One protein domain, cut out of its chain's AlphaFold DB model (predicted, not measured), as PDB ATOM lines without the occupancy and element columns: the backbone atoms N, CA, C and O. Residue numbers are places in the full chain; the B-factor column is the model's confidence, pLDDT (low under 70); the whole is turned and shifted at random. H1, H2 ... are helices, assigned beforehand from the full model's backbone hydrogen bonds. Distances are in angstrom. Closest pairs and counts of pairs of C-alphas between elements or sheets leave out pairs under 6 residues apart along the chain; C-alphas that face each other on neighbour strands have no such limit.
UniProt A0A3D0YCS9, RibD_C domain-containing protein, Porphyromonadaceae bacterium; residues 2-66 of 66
ATOM      1  N   ARG A   2     204.306 141.782 183.726       89.62
ATOM      2  CA  ARG A   2     204.513 142.199 185.118       89.62
ATOM      3  C   ARG A   2     203.227 141.925 185.882       89.62
ATOM      4  O   ARG A   2     202.173 142.370 185.448       89.62
ATOM      5  N   PHE A   3     203.337 141.197 186.984       93.25
ATOM      6  CA  PHE A   3     202.236 140.983 187.910       93.25
ATOM      7  C   PHE A   3     202.381 141.946 189.081       93.25
ATOM      8  O   PHE A   3     203.501 142.240 189.500       93.25
ATOM      9  N   ILE A   4     201.249 142.439 189.568       92.00
ATOM     10  CA  ILE A   4     201.146 143.246 190.779       92.00
ATOM     11  C   ILE A   4     200.459 142.348 191.798       92.00
ATOM     12  O   ILE A   4     199.356 141.869 191.546       92.00
ATOM     13  N   THR A   5     201.139 142.082 192.905       93.44
ATOM     14  CA  THR A   5     200.590 141.315 194.036       93.44
ATOM     15  C   THR A   5     200.598 142.136 195.323       93.44
ATOM     16  O   THR A   5     200.122 141.668 196.352       93.44
ATOM     17  N   GLU A   6     201.174 143.341 195.278       91.25
ATOM     18  CA  GLU A   6     201.101 144.348 196.331       91.25
ATOM     19  C   GLU A   6     199.734 145.059 196.388       91.25
ATOM     20  O   GLU A   6     198.831 144.791 195.593       91.25
ATOM     21  N   ASN A   7     199.591 145.992 197.333       94.06
ATOM     22  CA  ASN A   7     198.406 146.831 197.464       94.06
ATOM     23  C   ASN A   7     198.127 147.582 196.151       94.06
ATOM     24  O   ASN A   7     198.915 148.418 195.701       94.06
ATOM     25  N   VAL A   8     196.978 147.284 195.543       93.44
ATOM     26  CA  VAL A   8     196.622 147.827 194.233       93.44
ATOM     27  C   VAL A   8     196.378 149.336 194.266       93.44
ATOM     28  O   VAL A   8     196.751 150.016 193.317       93.44
ATOM     29  N   ILE A   9     195.827 149.879 195.356       95.00
ATOM     30  CA  ILE A   9     195.570 151.319 195.493       95.00
ATOM     31  C   ILE A   9     196.899 152.069 195.504       95.00
ATOM     32  O   ILE A   9     197.092 152.991 194.713       95.00
ATOM     33  N   GLU A  10     197.850 151.640 196.338       96.44
ATOM     34  CA  GLU A  10     199.186 152.248 196.400       96.44
ATOM     35  C   GLU A  10     199.892 152.159 195.047       96.44
ATOM     36  O   GLU A  10     200.478 153.132 194.566       96.44
ATOM     37  N   ARG A  11     199.788 150.998 194.394       95.19
ATOM     38  CA  ARG A  11     200.432 150.765 193.111       95.19
ATOM     39  C   ARG A  11     199.874 151.646 191.998       95.19
ATOM     40  O   ARG A  11     200.650 152.202 191.220       95.19
ATOM     41  N   ILE A  12     198.552 151.738 191.890       95.19
ATOM     42  CA  ILE A  12     197.894 152.557 190.870       95.19
ATOM     43  C   ILE A  12     198.095 154.042 191.170       95.19
ATOM     44  O   ILE A  12     198.381 154.790 190.244       95.19
ATOM     45  N   THR A  13     198.083 154.453 192.441       95.94
ATOM     46  CA  THR A  13     198.421 155.829 192.845       95.94
ATOM     47  C   THR A  13     199.838 156.206 192.412       95.94
ATOM     48  O   THR A  13     200.056 157.279 191.851       95.94
ATOM     49  N   ALA A  14     200.816 155.323 192.633       95.44
ATOM     50  CA  ALA A  14     202.183 155.551 192.176       95.44
ATOM     51  C   ALA A  14     202.250 155.659 190.645       95.44
ATOM     52  O   ALA A  14     202.833 156.607 190.132       95.44
ATOM     53  N   LEU A  15     201.594 154.736 189.930       94.50
ATOM     54  CA  LEU A  15     201.570 154.719 188.466       94.50
ATOM     55  C   LEU A  15     200.895 155.964 187.872       94.50
ATOM     56  O   LEU A  15     201.371 156.486 186.873       94.50
ATOM     57  N   HIS A  16     199.820 156.449 188.494       93.44
ATOM     58  CA  HIS A  16     199.125 157.675 188.103       93.44
ATOM     59  C   HIS A  16     200.037 158.912 188.199       93.44
ATOM     60  O   HIS A  16     199.949 159.819 187.378       93.44
ATOM     61  N   ASN A  17     200.947 158.938 189.177       94.44
ATOM     62  CA  ASN A  17     201.889 160.044 189.370       94.44
ATOM     63  C   ASN A  17     203.154 159.938 188.498       94.44
ATOM     64  O   ASN A  17     203.953 160.877 188.454       94.44
ATOM     65  N   GLU A  18     203.374 158.809 187.824       95.88
ATOM     66  CA  GLU A  18     204.470 158.649 186.872       95.88
ATOM     67  C   GLU A  18     204.137 159.353 185.545       95.88
ATOM     68  O   GLU A  18     202.996 159.390 185.091       95.88
ATOM     69  N   SER A  19     205.150 159.902 184.867       95.75
ATOM     70  CA  SER A  19     204.956 160.437 183.517       95.75
ATOM     71  C   SER A  19     204.578 159.307 182.556       95.75
ATOM     72  O   SER A  19     205.337 158.344 182.412       95.75
ATOM     73  N   GLY A  20     203.461 159.436 181.846       95.25
ATOM     74  CA  GLY A  20     202.970 158.367 180.987       95.25
ATOM     75  C   GLY A  20     201.769 158.765 180.137       95.25
ATOM     76  O   GLY A  20     201.523 159.943 179.892       95.25
ATOM     77  N   LYS A  21     201.059 157.747 179.650       96.00
ATOM     78  CA  LYS A  21     199.753 157.874 178.988       96.00
ATOM     79  C   LYS A  21     198.653 157.427 179.951       96.00
ATOM     80  O   LYS A  21     198.955 156.832 180.981       96.00
ATOM     81  N   ASP A  22     197.407 157.624 179.543       95.75
ATOM     82  CA  ASP A  22     196.226 157.158 180.267       95.75
ATOM     83  C   ASP A  22     196.286 155.655 180.585       95.75
ATOM     84  O   ASP A  22     196.742 154.831 179.780       95.75
ATOM     85  N   ILE A  23     195.777 155.295 181.764       95.12
ATOM     86  CA  ILE A  23     195.669 153.915 182.235       95.12
ATOM     87  C   ILE A  23     194.263 153.416 181.917       95.12
ATOM     88  O   ILE A  23     193.274 153.937 182.425       95.12
ATOM     89  N   TRP A  24     194.158 152.371 181.096       95.62
ATOM     90  CA  TRP A  24     192.862 151.764 180.813       95.62
ATOM     91  C   TRP A  24     192.548 150.639 181.800       95.62
ATOM     92  O   TRP A  24     193.163 149.571 181.775       95.62
ATOM     93  N   LEU A  25     191.547 150.871 182.647       94.75
ATOM     94  CA  LEU A  25     191.010 149.870 183.555       94.75
ATOM     95  C   LEU A  25     190.003 148.967 182.830       94.75
ATOM     96  O   LEU A  25     188.847 149.330 182.634       94.75
ATOM     97  N   PHE A  26     190.452 147.777 182.429       91.75
ATOM     98  CA  PHE A  26     189.615 146.834 181.678       91.75
ATOM     99  C   PHE A  26     188.626 146.044 182.561       91.75
ATOM    100  O   PHE A  26     187.592 145.597 182.071       91.75
ATOM    101  N   GLY A  27     188.923 145.870 183.853       89.25
ATOM    102  CA  GLY A  27     188.090 145.128 184.812       89.25
ATOM    103  C   GLY A  27     188.900 144.164 185.692       89.25
ATOM    104  O   GLY A  27     190.125 144.150 185.629       89.25
ATOM    105  N   GLY A  28     188.278 143.314 186.516       93.38
ATOM    106  CA  GLY A  28     186.830 143.107 186.687       93.38
ATOM    107  C   GLY A  28     186.148 144.081 187.658       93.38
ATOM    108  O   GLY A  28     186.763 145.035 188.125       93.38
ATOM    109  N   GLY A  29     184.870 143.831 187.966       93.50
ATOM    110  CA  GLY A  29     184.037 144.742 188.765       93.50
ATOM    111  C   GLY A  29     184.558 145.031 190.177       93.50
ATOM    112  O   GLY A  29     184.400 146.142 190.672       93.50
ATOM    113  N   GLU A  30     185.248 144.078 190.804       92.81
ATOM    114  CA  GLU A  30     185.887 144.277 192.115       92.81
ATOM    115  C   GLU A  30     187.015 145.307 192.045       92.81
ATOM    116  O   GLU A  30     187.017 146.264 192.813       92.81
ATOM    117  N   LEU A  31     187.928 145.168 191.076       93.38
ATOM    118  CA  LEU A  31     189.027 146.115 190.887       93.38
ATOM    119  C   LEU A  31     188.499 147.516 190.557       93.38
ATOM    120  O   LEU A  31     188.982 148.500 191.111       93.38
ATOM    121  N   VAL A  32     187.483 147.599 189.693       94.06
ATOM    122  CA  VAL A  32     186.811 148.868 189.385       94.06
ATOM    123  C   VAL A  32     186.209 149.484 190.641       94.06
ATOM    124  O   VAL A  32     186.418 150.665 190.885       94.06
ATOM    125  N   SER A  33     185.515 148.699 191.463       93.44
ATOM    126  CA  SER A  33     184.870 149.205 192.679       93.44
ATOM    127  C   SER A  33     185.883 149.706 193.705       93.44
ATOM    128  O   SER A  33     185.676 150.765 194.289       93.44
ATOM    129  N   VAL A  34     186.999 148.993 193.887       93.31
ATOM    130  CA  VAL A  34     188.076 149.394 194.805       93.31
ATOM    131  C   VAL A  34     188.725 150.706 194.362       93.31
ATOM    132  O   VAL A  34     188.900 151.603 195.182       93.31
ATOM    133  N   LEU A  35     189.060 150.845 193.075       94.62
ATOM    134  CA  LEU A  35     189.694 152.063 192.558       94.62
ATOM    135  C   LEU A  35     188.721 153.247 192.507       94.62
ATOM    136  O   LEU A  35     189.120 154.371 192.798       94.62
ATOM    137  N   LEU A  36     187.444 152.997 192.204       93.38
ATOM    138  CA  LEU A  36     186.401 154.020 192.228       93.38
ATOM    139  C   LEU A  36     186.155 154.534 193.654       93.38
ATOM    140  O   LEU A  36     186.071 155.739 193.861       93.38
ATOM    141  N   ALA A  37     186.097 153.642 194.648       93.75
ATOM    142  CA  ALA A  37     185.965 154.025 196.056       93.75
ATOM    143  C   ALA A  37     187.194 154.785 196.591       93.75
ATOM    144  O   ALA A  37     187.070 155.554 197.542       93.75
ATOM    145  N   ALA A  38     188.364 154.571 195.985       95.00
ATOM    146  CA  ALA A  38     189.603 155.275 196.297       95.00
ATOM    147  C   ALA A  38     189.781 156.602 195.530       95.00
ATOM    148  O   ALA A  38     190.842 157.206 195.651       95.00
ATOM    149  N   ASP A  39     188.780 157.045 194.754       95.00
ATOM    150  CA  ASP A  39     188.828 158.270 193.933       95.00
ATOM    151  C   ASP A  39     189.964 158.267 192.884       95.00
ATOM    152  O   ASP A  39     190.554 159.294 192.566       95.00
ATOM    153  N   LEU A  40     190.297 157.085 192.346       96.06
ATOM    154  CA  LEU A  40     191.361 156.876 191.347       96.06
ATOM    155  C   LEU A  40     190.821 156.659 189.921       96.06
ATOM    156  O   LEU A  40     191.504 156.074 189.077       96.06
ATOM    157  N   VAL A  41     189.573 157.048 189.654       95.19
ATOM    158  CA  VAL A  41     188.929 156.894 188.341       95.19
ATOM    159  C   VAL A  41     188.498 158.260 187.827       95.19
ATOM    160  O   VAL A  41     187.491 158.801 188.275       95.19
ATOM    161  N   ASP A  42     189.226 158.782 186.842       95.62
ATOM    162  CA  ASP A  42     188.957 160.107 186.270       95.62
ATOM    163  C   ASP A  42     187.818 160.103 185.235       95.62
ATOM    164  O   ASP A  42     187.005 161.026 185.176       95.62
ATOM    165  N   GLU A  43     187.748 159.063 184.395       96.31
ATOM    166  CA  GLU A  43     186.778 158.954 183.298       96.31
ATOM    167  C   GLU A  43     186.149 157.556 183.235       96.31
ATOM    168  O   GLU A  43     186.834 156.531 183.266       96.31
ATOM    169  N   MET A  44     184.824 157.508 183.058       94.62
ATOM    170  CA  MET A  44     184.080 156.271 182.822       94.62
ATOM    171  C   MET A  44     183.492 156.226 181.411       94.62
ATOM    172  O   MET A  44     182.585 156.983 181.068       94.62
ATOM    173  N   LYS A  45     183.942 155.254 180.610       94.25
ATOM    174  CA  LYS A  45     183.362 154.934 179.297       94.25
ATOM    175  C   LYS A  45     182.411 153.747 179.432       94.25
ATOM    176  O   LYS A  45     182.845 152.598 179.444       94.25
ATOM    177  N   ILE A  46     181.115 154.028 179.558       92.38
ATOM    178  CA  ILE A  46     180.083 153.011 179.808       92.38
ATOM    179  C   ILE A  46     179.405 152.607 178.495       92.38
ATOM    180  O   ILE A  46     178.802 153.435 177.815       92.38
ATOM    181  N   ALA A  47     179.456 151.316 178.166       94.31
ATOM    182  CA  ALA A  47     178.673 150.732 177.083       94.31
ATOM    183  C   ALA A  47     177.364 150.154 177.636       94.31
ATOM    184  O   ALA A  47     177.380 149.254 178.474       94.31
ATOM    185  N   TYR A  48     176.227 150.660 177.159       93.69
ATOM    186  CA  TYR A  48     174.906 150.157 177.528       93.69
ATOM    187  C   TYR A  48     174.373 149.201 176.457       93.69
ATOM    188  O   TYR A  48     174.318 149.550 175.277       93.69
ATOM    189  N   ILE A  49     173.958 148.004 176.875       96.56
ATOM    190  CA  ILE A  49     173.341 146.997 176.006       96.56
ATOM    191  C   ILE A  49     171.851 146.923 176.376       96.56
ATOM    192  O   ILE A  49     171.550 146.613 177.529       96.56
ATOM    193  N   PRO A  50     170.912 147.186 175.446       96.50
ATOM    194  CA  PRO A  50     169.478 147.230 175.743       96.50
ATOM    195  C   PRO A  50     168.880 145.816 175.865       96.50
ATOM    196  O   PRO A  50     168.092 145.376 175.031       96.50
ATOM    197  N   VAL A  51     169.275 145.085 176.909       97.12
ATOM    198  CA  VAL A  51     168.806 143.730 177.228       97.12
ATOM    199  C   VAL A  51     168.545 143.597 178.728       97.12
ATOM    200  O   VAL A  51     169.252 144.174 179.550       97.12
ATOM    201  N   ILE A  52     167.545 142.799 179.097       96.31
ATOM    202  CA  ILE A  52     167.325 142.382 180.486       96.31
ATOM    203  C   ILE A  52     168.061 141.055 180.683       96.31
ATOM    204  O   ILE A  52     167.627 140.028 180.170       96.31
ATOM    205  N   LEU A  53     169.187 141.077 181.403       96.50
ATOM    206  CA  LEU A  53     170.037 139.892 181.590       96.50
ATOM    207  C   LEU A  53     169.470 138.893 182.621       96.50
ATOM    208  O   LEU A  53     169.776 137.705 182.572       96.50
ATOM    209  N   GLY A  54     168.641 139.358 183.559       96.75
ATOM    210  CA  GLY A  54     168.094 138.547 184.652       96.75
ATOM    211  C   GLY A  54     169.099 138.334 185.787       96.75
ATOM    212  O   GLY A  54     168.888 138.856 186.872       96.75
ATOM    213  N   ASN A  55     170.200 137.622 185.523       94.88
ATOM    214  CA  ASN A  55     171.280 137.356 186.484       94.88
ATOM    215  C   ASN A  55     172.657 137.514 185.824       94.88
ATOM    216  O   ASN A  55     172.814 137.238 184.639       94.88
ATOM    217  N   GLY A  56     173.679 137.900 186.588       92.94
ATOM    218  CA  GLY A  56     175.036 138.050 186.063       92.94
ATOM    219  C   GLY A  56     176.038 138.520 187.111       92.94
ATOM    220  O   GLY A  56     175.738 138.569 188.302       92.94
ATOM    221  N   ILE A  57     177.240 138.866 186.652       92.62
ATOM    222  CA  ILE A  57     178.269 139.491 187.486       92.62
ATOM    223  C   ILE A  57     177.999 140.999 187.494       92.62
ATOM    224  O   ILE A  57     177.960 141.617 186.430       92.62
ATOM    225  N   SER A  58     177.796 141.582 188.679       92.31
ATOM    226  CA  SER A  58     177.625 143.033 188.812       92.31
ATOM    227  C   SER A  58     178.900 143.762 188.387       92.31
ATOM    228  O   SER A  58     180.002 143.346 188.744       92.31
ATOM    229  N   LEU A  59     178.747 144.873 187.662       91.06
ATOM    230  CA  LEU A  59     179.862 145.766 187.339       91.06
ATOM    231  C   LEU A  59     180.449 146.411 188.604       91.06
ATOM    232  O   LEU A  59     181.660 146.589 188.684       91.06
ATOM    233  N   PHE A  60     179.598 146.700 189.591       90.94
ATOM    234  CA  PHE A  60     179.984 147.214 190.902       90.94
ATOM    235  C   PHE A  60     179.388 146.303 191.982       90.94
ATOM    236  O   PHE A  60     178.198 146.420 192.295       90.94
ATOM    237  N   PRO A  61     180.127 145.299 192.479       89.56
ATOM    238  CA  PRO A  61     179.682 144.511 193.624       89.56
ATOM    239  C   PRO A  61     179.656 145.362 194.906       89.56
ATOM    240  O   PRO A  61     180.552 146.166 195.136       89.56
ATOM    241  N   GLU A  62     178.647 145.159 195.763       76.56
ATOM    242  CA  GLU A  62     178.512 145.878 197.048       76.56
ATOM    243  C   GLU A  62     179.641 145.552 198.036       76.56
ATOM    244  O   GLU A  62     179.974 146.365 198.898       76.56
ATOM    245  N   GLN A  63     180.238 144.365 197.906       63.28
ATOM    246  CA  GLN A  63     181.393 143.929 198.678       63.28
ATOM    247  C   GLN A  63     182.379 143.229 197.734       63.28
ATOM    248  O   GLN A  63     181.952 142.337 196.991       63.28
ATOM    249  N   PRO A  64     183.673 143.605 197.730       57.69
ATOM    250  CA  PRO A  64     184.704 142.799 197.084       57.69
ATOM    251  C   PRO A  64     184.632 141.381 197.655       57.69
ATOM    252  O   PRO A  64     184.562 141.234 198.878       57.69
ATOM    253  N   LYS A  65     184.598 140.343 196.812       51.56
ATOM    254  CA  LYS A  65     184.779 138.987 197.334       51.56
ATOM    255  C   LYS A  65     186.242 138.862 197.753       51.56
ATOM    256  O   LYS A  65     187.128 139.215 196.981       51.56
ATOM    257  N   GLU A  66     186.454 138.440 198.996       47.00
ATOM    258  CA  GLU A  66     187.776 138.060 199.512       47.00
ATOM    259  C   GLU A  66     188.428 136.961 198.660       47.00
ATOM    260  O   GLU A  66     187.696 136.056 198.186       47.00
TER     261      GLU A  66
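This is residues 2 to 66 of the 66 residues of the protein "RibD_C domain-containing protein" of Porphyromonadaceae bacterium (UniProt A0A3D0YCS9). There is little regular structure here: two short helices, H1 then H2, sit near each other at a steep tilt, and a long loop sticks out past H2 with residues 45 to 56 before folding back to H2 near Leu 59. The printed part has 65 residues, 19 of them in the two named helices, with no named strand; the class is all helix. The whole is loose, with a radius of gyration of the C-alphas of 13.8 A, and spans 41 by 27 by 23 A.

Find C-alpha 8 at (196.622, 147.827, 194.233); from there H1, residues 8 to 17, runs 14.2 A. Next find H2, residues 29 to 37, 12.0 A long, ending at C-alpha 37, (185.965, 154.025, 196.056).

Look at Ile 9 and Leu 35, whose C-alphas, the closest of H1 and H2, are 6.6 A apart: the helices are close but not clearly touching. They run the same way at a steep tilt of 61 degrees. In both, every O i to N i+4 pair is within hydrogen-bond range.

The farthest C-alphas, Ser 19 and Gly 54, are 42.9 A apart. The printed part has no cut; the link from H1 to H2 is long. Residues 63 to 66 are under pLDDT 70.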